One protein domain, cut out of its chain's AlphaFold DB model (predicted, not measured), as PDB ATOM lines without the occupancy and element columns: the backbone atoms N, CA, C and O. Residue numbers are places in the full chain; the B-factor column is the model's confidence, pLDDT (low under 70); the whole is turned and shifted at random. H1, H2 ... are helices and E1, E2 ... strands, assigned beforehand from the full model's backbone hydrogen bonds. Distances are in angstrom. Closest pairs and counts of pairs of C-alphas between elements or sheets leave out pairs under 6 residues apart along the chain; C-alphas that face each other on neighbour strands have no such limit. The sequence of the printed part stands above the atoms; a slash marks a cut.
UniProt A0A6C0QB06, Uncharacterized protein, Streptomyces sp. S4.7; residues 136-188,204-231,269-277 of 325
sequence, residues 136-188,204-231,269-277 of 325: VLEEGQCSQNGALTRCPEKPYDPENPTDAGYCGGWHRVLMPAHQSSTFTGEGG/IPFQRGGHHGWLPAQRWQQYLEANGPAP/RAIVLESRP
ATOM      1  N   VAL A 136     -78.109  70.730  36.740       90.06
ATOM      2  CA  VAL A 136     -78.199  69.683  37.754       90.06
ATOM      3  C   VAL A 136     -78.512  68.354  37.079       90.06
ATOM      4  O   VAL A 136     -79.085  68.316  35.990       90.06
ATOM      5  N   LEU A 137     -78.118  67.261  37.727       89.00
ATOM      6  CA  LEU A 137     -78.544  65.926  37.340       89.00
ATOM      7  C   LEU A 137     -79.868  65.628  38.041       89.00
ATOM      8  O   LEU A 137     -79.926  65.659  39.269       89.00
ATOM      9  N   GLU A 138     -80.901  65.335  37.265       88.25
ATOM     10  CA  GLU A 138     -82.212  64.956  37.777       88.25
ATOM     11  C   GLU A 138     -82.596  63.585  37.232       88.25
ATOM     12  O   GLU A 138     -82.363  63.274  36.060       88.25
ATOM     13  N   GLU A 139     -83.152  62.740  38.093       88.81
ATOM     14  CA  GLU A 139     -83.540  61.387  37.730       88.81
ATOM     15  C   GLU A 139     -84.857  60.992  38.384       88.81
ATOM     16  O   GLU A 139     -85.164  61.395  39.506       88.81
ATOM     17  N   GLY A 140     -85.645  60.194  37.674       88.12
ATOM     18  CA  GLY A 140     -86.886  59.665  38.210       88.12
ATOM     19  C   GLY A 140     -87.898  59.289  37.145       88.12
ATOM     20  O   GLY A 140     -87.660  59.372  35.938       88.12
ATOM     21  N   GLN A 141     -89.059  58.851  37.618       87.62
ATOM     22  CA  GLN A 141     -90.159  58.478  36.746       87.62
ATOM     23  C   GLN A 141     -90.778  59.720  36.092       87.62
ATOM     24  O   GLN A 141     -91.101  60.696  36.768       87.62
ATOM     25  N   CYS A 142     -90.986  59.657  34.781       87.38
ATOM     26  CA  CYS A 142     -91.750  60.628  34.017       87.38
ATOM     27  C   CYS A 142     -93.241  60.383  34.199       87.38
ATOM     28  O   CYS A 142     -93.857  59.580  33.493       87.38
ATOM     29  N   SER A 143     -93.829  61.081  35.155       82.81
ATOM     30  CA  SER A 143     -95.265  61.055  35.406       82.81
ATOM     31  C   SER A 143     -95.685  62.359  36.067       82.81
ATOM     32  O   SER A 143     -94.838  63.108  36.550       82.81
ATOM     33  N   GLN A 144     -96.990  62.606  36.134       78.44
ATOM     34  CA  GLN A 144     -97.538  63.794  36.789       78.44
ATOM     35  C   GLN A 144     -97.084  63.941  38.254       78.44
ATOM     36  O   GLN A 144     -96.912  65.059  38.726       78.44
ATOM     37  N   ASN A 145     -96.851  62.821  38.946       79.50
ATOM     38  CA  ASN A 145     -96.429  62.780  40.350       79.50
ATOM     39  C   ASN A 145     -94.962  62.341  40.522       79.50
ATOM     40  O   ASN A 145     -94.527  62.060  41.637       79.50
ATOM     41  N   GLY A 146     -94.218  62.194  39.425       75.00
ATOM     42  CA  GLY A 146     -92.821  61.775  39.453       75.00
ATOM     43  C   GLY A 146     -91.873  62.960  39.604       75.00
ATOM     44  O   GLY A 146     -92.282  64.109  39.468       75.00
ATOM     45  N   ALA A 147     -90.586  62.678  39.839       78.75
ATOM     46  CA  ALA A 147     -89.562  63.726  39.894       78.75
ATOM     47  C   ALA A 147     -89.499  64.521  38.577       78.75
ATOM     48  O   ALA A 147     -89.339  65.734  38.586       78.75
ATOM     49  N   LEU A 148     -89.717  63.845  37.441       80.25
ATOM     50  CA  LEU A 148     -89.747  64.475  36.126       80.25
ATOM     51  C   LEU A 148     -91.182  64.797  35.709       80.25
ATOM     52  O   LEU A 148     -91.874  63.983  35.089       80.25
ATOM     53  N   THR A 149     -91.586  66.034  35.987       74.06
ATOM     54  CA  THR A 149     -92.902  66.600  35.641       74.06
ATOM     55  C   THR A 149     -93.024  67.019  34.169       74.06
ATOM     56  O   THR A 149     -94.040  67.565  33.745       74.06
ATOM     57  N   ARG A 150     -92.007  66.733  33.349       77.31
ATOM     58  CA  ARG A 150     -92.033  66.914  31.894       77.31
ATOM     59  C   ARG A 150     -91.215  65.823  31.220       77.31
ATOM     60  O   ARG A 150     -90.048  65.636  31.562       77.31
ATOM     61  N   CYS A 151     -91.796  65.124  30.240       78.75
ATOM     62  CA  CYS A 151     -91.037  64.142  29.468       78.75
ATOM     63  C   CYS A 151     -89.966  64.848  28.627       78.75
ATOM     64  O   CYS A 151     -90.309  65.693  27.796       78.75
ATOM     65  N   PRO A 152     -88.682  64.501  28.792       75.62
ATOM     66  CA  PRO A 152     -87.608  65.132  28.040       75.62
ATOM     67  C   PRO A 152     -87.534  64.626  26.586       75.62
ATOM     68  O   PRO A 152     -86.912  65.265  25.744       75.62
ATOM     69  N   GLU A 153     -88.200  63.509  26.274       75.25
ATOM     70  CA  GLU A 153     -88.262  62.920  24.929       75.25
ATOM     71  C   GLU A 153     -89.451  63.412  24.098       75.25
ATOM     72  O   GLU A 153     -89.534  63.123  22.905       75.25
ATOM     73  N   LYS A 154     -90.389  64.148  24.709       72.06
ATOM     74  CA  LYS A 154     -91.578  64.647  24.015       72.06
ATOM     75  C   LYS A 154     -91.476  66.156  23.764       72.06
ATOM     76  O   LYS A 154     -91.031  66.897  24.646       72.06
ATOM     77  N   PRO A 155     -91.888  66.641  22.576       65.38
ATOM     78  CA  PRO A 155     -92.012  68.070  22.322       65.38
ATOM     79  C   PRO A 155     -92.932  68.718  23.359       65.38
ATOM     80  O   PRO A 155     -93.945  68.140  23.742       65.38
ATOM     81  N   TYR A 156     -92.577  69.919  23.809       62.69
ATOM     82  CA  TYR A 156     -93.446  70.692  24.690       62.69
ATOM     83  C   TYR A 156     -94.407  71.518  23.862       62.69
ATOM     84  O   TYR A 156     -93.971  72.383  23.102       62.69
ATOM     85  N   ASP A 157     -95.690  71.232  24.043       62.03
ATOM     86  CA  ASP A 157     -96.785  72.029  23.525       62.03
ATOM     87  C   ASP A 157     -97.359  72.883  24.672       62.03
ATOM     88  O   ASP A 157     -98.027  72.341  25.558       62.03
ATOM     89  N   PRO A 158     -97.073  74.198  24.710       58.88
ATOM     90  CA  PRO A 158     -97.633  75.092  25.720       58.88
ATOM     91  C   PRO A 158     -99.159  75.235  25.630       58.88
ATOM     92  O   PRO A 158     -99.762  75.659  26.612       58.88
ATOM     93  N   GLU A 159     -99.781  74.902  24.492       59.22
ATOM     94  CA  GLU A 159    -101.231  75.010  24.296       59.22
ATOM     95  C   GLU A 159    -101.982  73.753  24.765       59.22
ATOM     96  O   GLU A 159    -103.157  73.846  25.112       59.22
ATOM     97  N   ASN A 160    -101.303  72.599  24.866       55.59
ATOM     98  CA  ASN A 160    -101.884  71.328  25.323       55.59
ATOM     99  C   ASN A 160    -100.988  70.613  26.359       55.59
ATOM    100  O   ASN A 160    -100.374  69.584  26.059       55.59
ATOM    101  N   PRO A 161    -100.903  71.123  27.601       56.00
ATOM    102  CA  PRO A 161     -99.914  70.661  28.573       56.00
ATOM    103  C   PRO A 161    -100.138  69.250  29.158       56.00
ATOM    104  O   PRO A 161     -99.200  68.721  29.754       56.00
ATOM    105  N   THR A 162    -101.321  68.622  29.042       54.12
ATOM    106  CA  THR A 162    -101.700  67.579  30.027       54.12
ATOM    107  C   THR A 162    -101.865  66.116  29.604       54.12
ATOM    108  O   THR A 162    -101.620  65.291  30.473       54.12
ATOM    109  N   ASP A 163    -102.118  65.706  28.356       47.09
ATOM    110  CA  ASP A 163    -102.415  64.263  28.121       47.09
ATOM    111  C   ASP A 163    -101.347  63.497  27.324       47.09
ATOM    112  O   ASP A 163    -101.203  62.279  27.450       47.09
ATOM    113  N   ALA A 164    -100.506  64.207  26.570       57.00
ATOM    114  CA  ALA A 164     -99.390  63.619  25.833       57.00
ATOM    115  C   ALA A 164     -98.028  63.833  26.514       57.00
ATOM    116  O   ALA A 164     -97.047  63.263  26.052       57.00
ATOM    117  N   GLY A 165     -97.938  64.611  27.600       69.44
ATOM    118  CA  GLY A 165     -96.677  65.155  28.131       69.44
ATOM    119  C   GLY A 165     -95.767  64.188  28.901       69.44
ATOM    120  O   GLY A 165     -94.605  64.519  29.131       69.44
ATOM    121  N   TYR A 166     -96.251  62.996  29.263       78.25
ATOM    122  CA  TYR A 166     -95.518  62.010  30.072       78.25
ATOM    123  C   TYR A 166     -95.385  60.674  29.334       78.25
ATOM    124  O   TYR A 166     -96.277  60.298  28.572       78.25
ATOM    125  N   CYS A 167     -94.279  59.947  29.513       82.88
ATOM    126  CA  CYS A 167     -94.101  58.611  28.920       82.88
ATOM    127  C   CYS A 167     -94.280  57.466  29.935       82.88
ATOM    128  O   CYS A 167     -94.357  56.308  29.537       82.88
ATOM    129  N   GLY A 168     -94.334  57.765  31.240       82.88
ATOM    130  CA  GLY A 168     -94.412  56.766  32.310       82.88
ATOM    131  C   GLY A 168     -93.105  56.014  32.584       82.88
ATOM    132  O   GLY A 168     -93.038  55.276  33.567       82.88
ATOM    133  N   GLY A 169     -92.095  56.178  31.723       86.00
ATOM    134  CA  GLY A 169     -90.765  55.600  31.866       86.00
ATOM    135  C   GLY A 169     -89.913  56.328  32.898       86.00
ATOM    136  O   GLY A 169     -90.345  57.295  33.520       86.00
ATOM    137  N   TRP A 170     -88.693  55.851  33.086       89.44
ATOM    138  CA  TRP A 170     -87.707  56.468  33.963       89.44
ATOM    139  C   TRP A 170     -86.675  57.199  33.109       89.44
ATOM    140  O   TRP A 170     -86.195  56.631  32.127       89.44
ATOM    141  N   HIS A 171     -86.314  58.431  33.470       86.75
ATOM    142  CA  HIS A 171     -85.218  59.130  32.801       86.75
ATOM    143  C   HIS A 171     -84.202  59.667  33.787       86.75
ATOM    144  O   HIS A 171     -84.512  59.973  34.940       86.75
ATOM    145  N   ARG A 172     -83.005  59.873  33.251       87.56
ATOM    146  CA  ARG A 172     -81.942  60.666  33.846       87.56
ATOM    147  C   ARG A 172     -81.572  61.776  32.876       87.56
ATOM    148  O   ARG A 172     -81.271  61.514  31.708       87.56
ATOM    149  N   VAL A 173     -81.598  63.013  33.351       88.56
ATOM    150  CA  VAL A 173     -81.433  64.209  32.522       88.56
ATOM    151  C   VAL A 173     -80.483  65.209  33.171       88.56
ATOM    152  O   VAL A 173     -80.475  65.380  34.388       88.56
ATOM    153  N   LEU A 174     -79.703  65.911  32.350       89.44
ATOM    154  CA  LEU A 174     -79.096  67.177  32.753       89.44
ATOM    155  C   LEU A 174     -80.135  68.268  32.540       89.44
ATOM    156  O   LEU A 174     -80.518  68.552  31.403       89.44
ATOM    157  N   MET A 175     -80.595  68.873  33.625       87.81
ATOM    158  CA  MET A 175     -81.608  69.916  33.599       87.81
ATOM    159  C   MET A 175     -80.995  71.260  33.984       87.81
ATOM    160  O   MET A 175     -80.185  71.308  34.911       87.81
ATOM    161  N   PRO A 176     -81.364  72.368  33.320       89.19
ATOM    162  CA  PRO A 176     -81.011  73.693  33.809       89.19
ATOM    163  C   PRO A 176     -81.534  73.854  35.233       89.19
ATOM    164  O   PRO A 176     -82.698  73.563  35.491       89.19
ATOM    165  N   ALA A 177     -80.699  74.324  36.157       90.00
ATOM    166  CA  ALA A 177     -81.033  74.328  37.580       90.00
ATOM    167  C   ALA A 177     -82.340  75.080  37.886       90.00
ATOM    168  O   ALA A 177     -83.101  74.651  38.738       90.00
ATOM    169  N   HIS A 178     -82.633  76.152  37.141       85.94
ATOM    170  CA  HIS A 178     -83.859  76.945  37.278       85.94
ATOM    171  C   HIS A 178     -85.135  76.242  36.771       85.94
ATOM    172  O   HIS A 178     -86.230  76.752  36.983       85.94
ATOM    173  N   GLN A 179     -85.001  75.120  36.058       84.44
ATOM    174  CA  GLN A 179     -86.110  74.290  35.566       84.44
ATOM    175  C   GLN A 179     -86.280  73.005  36.387       84.44
ATOM    176  O   GLN A 179     -87.245  72.283  36.160       84.44
ATOM    177  N   SER A 180     -85.349  72.715  37.302       84.88
ATOM    178  CA  SER A 180     -85.391  71.505  38.122       84.88
ATOM    179  C   SER A 180     -86.607  71.499  39.042       84.88
ATOM    180  O   SER A 180     -86.973  72.535  39.597       84.88
ATOM    181  N   SER A 181     -87.185  70.319  39.272       80.50
ATOM    182  CA  SER A 181     -88.302  70.139  40.213       80.50
ATOM    183  C   SER A 181     -87.963  70.558  41.650       80.50
ATOM    184  O   SER A 181     -88.845  70.941  42.414       80.50
ATOM    185  N   THR A 182     -86.679  70.526  42.009       79.75
ATOM    186  CA  THR A 182     -86.165  70.932  43.325       79.75
ATOM    187  C   THR A 182     -85.857  72.425  43.441       79.75
ATOM    188  O   THR A 182     -85.429  72.886  44.500       79.75
ATOM    189  N   PHE A 183     -86.051  73.202  42.372       81.19
ATOM    190  CA  PHE A 183     -85.741  74.625  42.372       81.19
ATOM    191  C   PHE A 183     -86.778  75.417  43.173       81.19
ATOM    192  O   PHE A 183     -87.921  75.579  42.754       81.19
ATOM    193  N   THR A 184     -86.366  75.961  44.318       74.19
ATOM    194  CA  THR A 184     -87.234  76.753  45.207       74.19
ATOM    195  C   THR A 184     -87.193  78.257  44.926       74.19
ATOM    196  O   THR A 184     -87.950  79.013  45.526       74.19
ATOM    197  N   GLY A 185     -86.309  78.729  44.038       68.81
ATOM    198  CA  GLY A 185     -86.119  80.155  43.738       68.81
ATOM    199  C   GLY A 185     -85.329  80.949  44.789       68.81
ATOM    200  O   GLY A 185     -84.706  81.953  44.445       68.81
ATOM    201  N   GLU A 186     -85.288  80.494  46.042       54.69
ATOM    202  CA  GLU A 186     -84.540  81.128  47.134       54.69
ATOM    203  C   GLU A 186     -83.082  80.637  47.196       54.69
ATOM    204  O   GLU A 186     -82.798  79.455  47.016       54.69
ATOM    205  N   GLY A 187     -82.131  81.547  47.452       59.03
ATOM    206  CA  GLY A 187     -80.711  81.191  47.623       59.03
ATOM    207  C   GLY A 187     -79.982  80.760  46.342       59.03
ATOM    208  O   GLY A 187     -78.990  80.033  46.415       59.03
ATOM    209  N   GLY A 188     -80.469  81.193  45.173       76.31
ATOM    210  CA  GLY A 188     -79.896  80.857  43.868       76.31
ATOM    211  C   GLY A 188     -78.395  81.159  43.736       76.31
ATOM    212  O   GLY A 188     -77.857  82.072  44.362       76.31
ATOM    213  N   ILE A 204     -67.487  72.057  37.049       94.31
ATOM    214  CA  ILE A 204     -66.793  71.690  35.813       94.31
ATOM    215  C   ILE A 204     -67.656  71.984  34.587       94.31
ATOM    216  O   ILE A 204     -68.890  71.875  34.661       94.31
ATOM    217  N   PRO A 205     -67.036  72.349  33.455       94.56
ATOM    218  CA  PRO A 205     -67.750  72.464  32.202       94.56
ATOM    219  C   PRO A 205     -68.046  71.063  31.659       94.56
ATOM    220  O   PRO A 205     -67.242  70.140  31.800       94.56
ATOM    221  N   PHE A 206     -69.182  70.903  30.989       90.19
ATOM    222  CA  PHE A 206     -69.508  69.684  30.253       90.19
ATOM    223  C   PHE A 206     -69.903  70.000  28.814       90.19
ATOM    224  O   PHE A 206     -70.362  71.100  28.495       90.19
ATOM    225  N   GLN A 207     -69.763  68.989  27.958       88.50
ATOM    226  CA  GLN A 207     -70.280  68.982  26.600       88.50
ATOM    227  C   GLN A 207     -71.053  67.673  26.385       88.50
ATOM    228  O   GLN A 207     -70.561  66.591  26.705       88.50
ATOM    229  N   ARG A 208     -72.300  67.765  25.911       83.25
ATOM    230  CA  ARG A 208     -73.134  66.595  25.615       83.25
ATOM    231  C   ARG A 208     -74.116  66.897  24.494       83.25
ATOM    232  O   ARG A 208     -74.876  67.857  24.573       83.25
ATOM    233  N   GLY A 209     -74.111  66.082  23.439       77.94
ATOM    234  CA  GLY A 209     -75.049  66.251  22.318       77.94
ATOM    235  C   GLY A 209     -74.926  67.615  21.626       77.94
ATOM    236  O   GLY A 209     -75.918  68.160  21.151       77.94
ATOM    237  N   GLY A 210     -73.726  68.207  21.624       81.81
ATOM    238  CA  GLY A 210     -73.473  69.550  21.089       81.81
ATOM    239  C   GLY A 210     -73.930  70.707  21.988       81.81
ATOM    240  O   GLY A 210     -73.772  71.866  21.593       81.81
ATOM    241  N   HIS A 211     -74.454  70.409  23.179       85.38
ATOM    242  CA  HIS A 211     -74.802  71.381  24.207       85.38
ATOM    243  C   HIS A 211     -73.706  71.478  25.263       85.38
ATOM    244  O   HIS A 211     -73.113  70.473  25.644       85.38
ATOM    245  N   HIS A 212     -73.471  72.692  25.745       91.69
ATOM    246  CA  HIS A 212     -72.523  72.981  26.810       91.69
ATOM    247  C   HIS A 212     -73.228  73.564  28.029       91.69
ATOM    248  O   HIS A 212     -74.272  74.215  27.909       91.69
ATOM    249  N   GLY A 213     -72.600  73.393  29.183       93.50
ATOM    250  CA  GLY A 213     -73.011  74.009  30.434       93.50
ATOM    251  C   GLY A 213     -72.014  73.708  31.540       93.50
ATOM    252  O   GLY A 213     -70.915  73.214  31.285       93.50
ATOM    253  N   TRP A 214     -72.427  73.992  32.768       95.94
ATOM    254  CA  TRP A 214     -71.648  73.756  33.977       95.94
ATOM    255  C   TRP A 214     -72.449  72.961  34.993       95.94
ATOM    256  O   TRP A 214     -73.658  73.151  35.105       95.94
ATOM    257  N   LEU A 215     -71.782  72.113  35.771       94.00
ATOM    258  CA  LEU A 215     -72.407  71.366  36.860       94.00
ATOM    259  C   LEU A 215     -71.425  71.121  38.017       94.00
ATOM    260  O   LEU A 215     -70.213  71.179  37.798       94.00
ATOM    261  N   PRO A 216     -71.912  70.834  39.239       94.00
ATOM    262  CA  PRO A 216     -71.040  70.463  40.349       94.00
ATOM    263  C   PRO A 216     -70.247  69.184  40.040       94.00
ATOM    264  O   PRO A 216     -70.831  68.169  39.650       94.00
ATOM    265  N   ALA A 217     -68.934  69.214  40.268       92.38
ATOM    266  CA  ALA A 217     -68.007  68.123  39.974       92.38
ATOM    267  C   ALA A 217     -68.410  66.820  40.672       92.38
ATOM    268  O   ALA A 217     -68.450  65.770  40.039       92.38
ATOM    269  N   GLN A 218     -68.815  66.895  41.943       89.50
ATOM    270  CA  GLN A 218     -69.255  65.726  42.710       89.50
ATOM    271  C   GLN A 218     -70.445  65.007  42.055       89.50
ATOM    272  O   GLN A 218     -70.472  63.781  41.995       89.50
ATOM    273  N   ARG A 219     -71.421  65.759  41.530       85.19
ATOM    274  CA  ARG A 219     -72.607  65.189  40.867       85.19
ATOM    275  C   ARG A 219     -72.242  64.521  39.546       85.19
ATOM    276  O   ARG A 219     -72.797  63.477  39.216       85.19
ATOM    277  N   TRP A 220     -71.308  65.112  38.803       85.56
ATOM    278  CA  TRP A 220     -70.808  64.509  37.573       85.56
ATOM    279  C   TRP A 220     -69.996  63.245  37.841       85.56
ATOM    280  O   TRP A 220     -70.186  62.238  37.170       85.56
ATOM    281  N   GLN A 221     -69.135  63.277  38.854       85.00
ATOM    282  CA  GLN A 221     -68.301  62.145  39.230       85.00
ATOM    283  C   GLN A 221     -69.153  60.944  39.657       85.00
ATOM    284  O   GLN A 221     -68.966  59.852  39.133       85.00
ATOM    285  N   GLN A 222     -70.162  61.165  40.506       83.00
ATOM    286  CA  GLN A 222     -71.141  60.134  40.880       83.00
ATOM    287  C   GLN A 222     -71.836  59.524  39.656       83.00
ATOM    288  O   GLN A 222     -72.070  58.318  39.595       83.00
ATOM    289  N   TYR A 223     -72.156  60.352  38.658       80.81
ATOM    290  CA  TYR A 223     -72.730  59.872  37.407       80.81
ATOM    291  C   TYR A 223     -71.750  58.992  36.621       80.81
ATOM    292  O   TYR A 223     -72.135  57.907  36.182       80.81
ATOM    293  N   LEU A 224     -70.501  59.432  36.452       83.12
ATOM    294  CA  LEU A 224     -69.479  58.667  35.733       83.12
ATOM    295  C   LEU A 224     -69.163  57.337  36.432       83.12
ATOM    296  O   LEU A 224     -69.008  56.317  35.768       83.12
ATOM    297  N   GLU A 225     -69.121  57.319  37.762       80.56
ATOM    298  CA  GLU A 225     -68.906  56.096  38.544       80.56
ATOM    299  C   GLU A 225     -70.036  55.080  38.349       80.56
ATOM    300  O   GLU A 225     -69.778  53.887  38.202       80.56
ATOM    301  N   ALA A 226     -71.287  55.544  38.287       74.94
ATOM    302  CA  ALA A 226     -72.447  54.671  38.129       74.94
ATOM    303  C   ALA A 226     -72.665  54.168  36.687       74.94
ATOM    304  O   ALA A 226     -73.323  53.147  36.501       74.94
ATOM    305  N   ASN A 227     -72.162  54.880  35.671       72.38
ATOM    306  CA  ASN A 227     -72.498  54.621  34.260       72.38
ATOM    307  C   ASN A 227     -71.279  54.367  33.361       72.38
ATOM    308  O   ASN A 227     -71.439  54.115  32.166       72.38
ATOM    309  N   GLY A 228     -70.070  54.428  33.919       69.38
ATOM    310  CA  GLY A 228     -68.830  54.433  33.156       69.38
ATOM    311  C   GLY A 228     -68.496  55.816  32.578       69.38
ATOM    312  O   GLY A 228     -69.277  56.768  32.687       69.38
ATOM    313  N   PRO A 229     -67.309  55.955  31.960       69.00
ATOM    314  CA  PRO A 229     -66.885  57.215  31.367       69.00
ATOM    315  C   PRO A 229     -67.884  57.666  30.296       69.00
ATOM    316  O   PRO A 229     -68.377  56.858  29.503       69.00
ATOM    317  N   ALA A 230     -68.176  58.969  30.250       61.47
ATOM    318  CA  ALA A 230     -68.959  59.527  29.161       61.47
ATOM    319  C   ALA A 230     -68.239  59.203  27.839       61.47
ATOM    320  O   ALA A 230     -67.028  59.411  27.762       61.47
ATOM    321  N   PRO A 231     -68.937  58.687  26.809       53.28
ATOM    322  CA  PRO A 231     -68.303  58.480  25.517       53.28
ATOM    323  C   PRO A 231     -67.766  59.827  25.046       53.28
ATOM    324  O   PRO A 231     -68.522  60.804  25.050       53.28
ATOM    325  N   ARG A 269     -82.132  73.711  27.183       76.81
ATOM    326  CA  ARG A 269     -83.042  72.563  27.187       76.81
ATOM    327  C   ARG A 269     -82.470  71.469  28.077       76.81
ATOM    328  O   ARG A 269     -81.252  71.359  28.204       76.81
ATOM    329  N   ALA A 270     -83.349  70.659  28.661       81.31
ATOM    330  CA  ALA A 270     -82.934  69.428  29.315       81.31
ATOM    331  C   ALA A 270     -82.252  68.495  28.299       81.31
ATOM    332  O   ALA A 270     -82.688  68.396  27.149       81.31
ATOM    333  N   ILE A 271     -81.185  67.823  28.725       82.44
ATOM    334  CA  ILE A 271     -80.422  66.874  27.911       82.44
ATOM    335  C   ILE A 271     -80.644  65.486  28.501       82.44
ATOM    336  O   ILE A 271     -80.275  65.233  29.646       82.44
ATOM    337  N   VAL A 272     -81.239  64.588  27.720       82.38
ATOM    338  CA  VAL A 272     -81.449  63.197  28.133       82.38
ATOM    339  C   VAL A 272     -80.117  62.461  28.150       82.38
ATOM    340  O   VAL A 272     -79.413  62.424  27.141       82.38
ATOM    341  N   LEU A 273     -79.773  61.882  29.300       82.62
ATOM    342  CA  LEU A 273     -78.628  60.985  29.438       82.62
ATOM    343  C   LEU A 273     -79.052  59.530  29.267       82.62
ATOM    344  O   LEU A 273     -78.362  58.767  28.597       82.62
ATOM    345  N   GLU A 274     -80.189  59.170  29.857       84.50
ATOM    346  CA  GLU A 274     -80.718  57.814  29.850       84.50
ATOM    347  C   GLU A 274     -82.247  57.847  29.890       84.50
ATOM    348  O   GLU A 274     -82.837  58.642  30.625       84.50
ATOM    349  N   SER A 275     -82.865  56.939  29.140       80.44
ATOM    350  CA  SER A 275     -84.294  56.658  29.205       80.44
ATOM    351  C   SER A 275     -84.496  55.160  29.282       80.44
ATOM    352  O   SER A 275     -84.005  54.414  28.433       80.44
ATOM    353  N   ARG A 276     -85.246  54.721  30.285       83.81
ATOM    354  CA  ARG A 276     -85.718  53.346  30.392       83.81
ATOM    355  C   ARG A 276     -87.221  53.372  30.164       83.81
ATOM    356  O   ARG A 276     -87.919  54.118  30.865       83.81
ATOM    357  N   PRO A 277     -87.737  52.604  29.189       79.19
ATOM    358  CA  PRO A 277     -89.172  52.504  29.015       79.19
ATOM    359  C   PRO A 277     -89.778  52.004  30.321       79.19
ATOM    360  O   PRO A 277     -89.129  51.296  31.094       79.19
TER     361      PRO A 277
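What this domain is: This is residues 136 to 188, 204 to 231 and 269 to 277 of the 325 residues of an uncharacterized protein of Streptomyces sp. S4.7 (UniProt A0A6C0QB06). A small sheet of three strands, E1, E2 and E5, stands in the middle, with helix H1 loosely over E1 and E2 on one face and the strand hairpin E3 and E4 placed beside H1 on that same side. A long looping stretch without named elements, residues 142 to 169, swings out on the other side of the sheet, and residues 177 to 188 lead away from the end of E2 to a cut. The printed part has 90 residues, with five named strands and one named helix in the order E1, E2, E3, E4, H1, E5, and under half of the residues are in these elements. The three-stranded sheet has the order E1, E2, E5, and E3 and E4 make a second sheet, both antiparallel; the class is mixed, helices and strands. The whole is compact, with a radius of gyration of the C-alphas of 13.6 A and spans of 36 by 34 by 24 A.

Where its parts are: E2, residues 170 to 176, is the longest strand at 18.5 A. E1, residues 136 to 141, begins with C-alpha 136 at (-78.199, 69.683, 37.754) and is 16.4 A long. E5, residues 271 to 276, measures 14.7 A and ends with C-alpha 276 at (-85.718, 53.346, 30.392). H1, residues 217 to 227, measures 15.3 A, from C-alpha 217 at (-68.007, 68.123, 39.974). E3 is residues 204 to 208, 13.0 A, and E4 is residues 211 to 216, 16.6 A.

How they stand to each other: E2 is the inner strand of the larger sheet. E1 and E2 form an antiparallel hairpin at 153 degrees, with N 138 and O 173 2.9 A apart, within hydrogen-bond range. E2 and E5 are antiparallel at 171 degrees, with N 172 and O 274 at 2.9 A. H1 is on this sheet at a height of 10.4 A, over E1 and E2; at 29 degrees to E1 on the local plane it only just runs along the strands. The closest C-alphas of H1 and E1, those of Leu 137 and Arg 219, are 6.9 A apart. In H1 every O i to N i+4 pair is within hydrogen-bond range. E3 and E4 form a hairpin, antiparallel at 145 degrees, with N 206 and O 213 at 2.9 A. E2 and E4 are near each other, with 6 pairs of C-alphas within 10 A. The closest C-alphas of E1 and E4, those of Val 136 and Leu 215, are 6.1 A apart. E4 and E5 are only just apart, at 8.1 A.

The domain as a whole: The C-alphas of Glu 159 and Glu 225, the two farthest apart, are 40.1 A from each other. Two cuts leave out residues 189 to 203 and 232 to 268, with gaps between C-alphas of 17.9 A and 20.5 A. The link from E1 to E2, 28 residues, is long; those from E3 to E4 and from E4 to H1 are tight. The mean pLDDT of the printed part is 79.2, and residues 155 to 165, 185 to 187 and 228 to 231 are under 70.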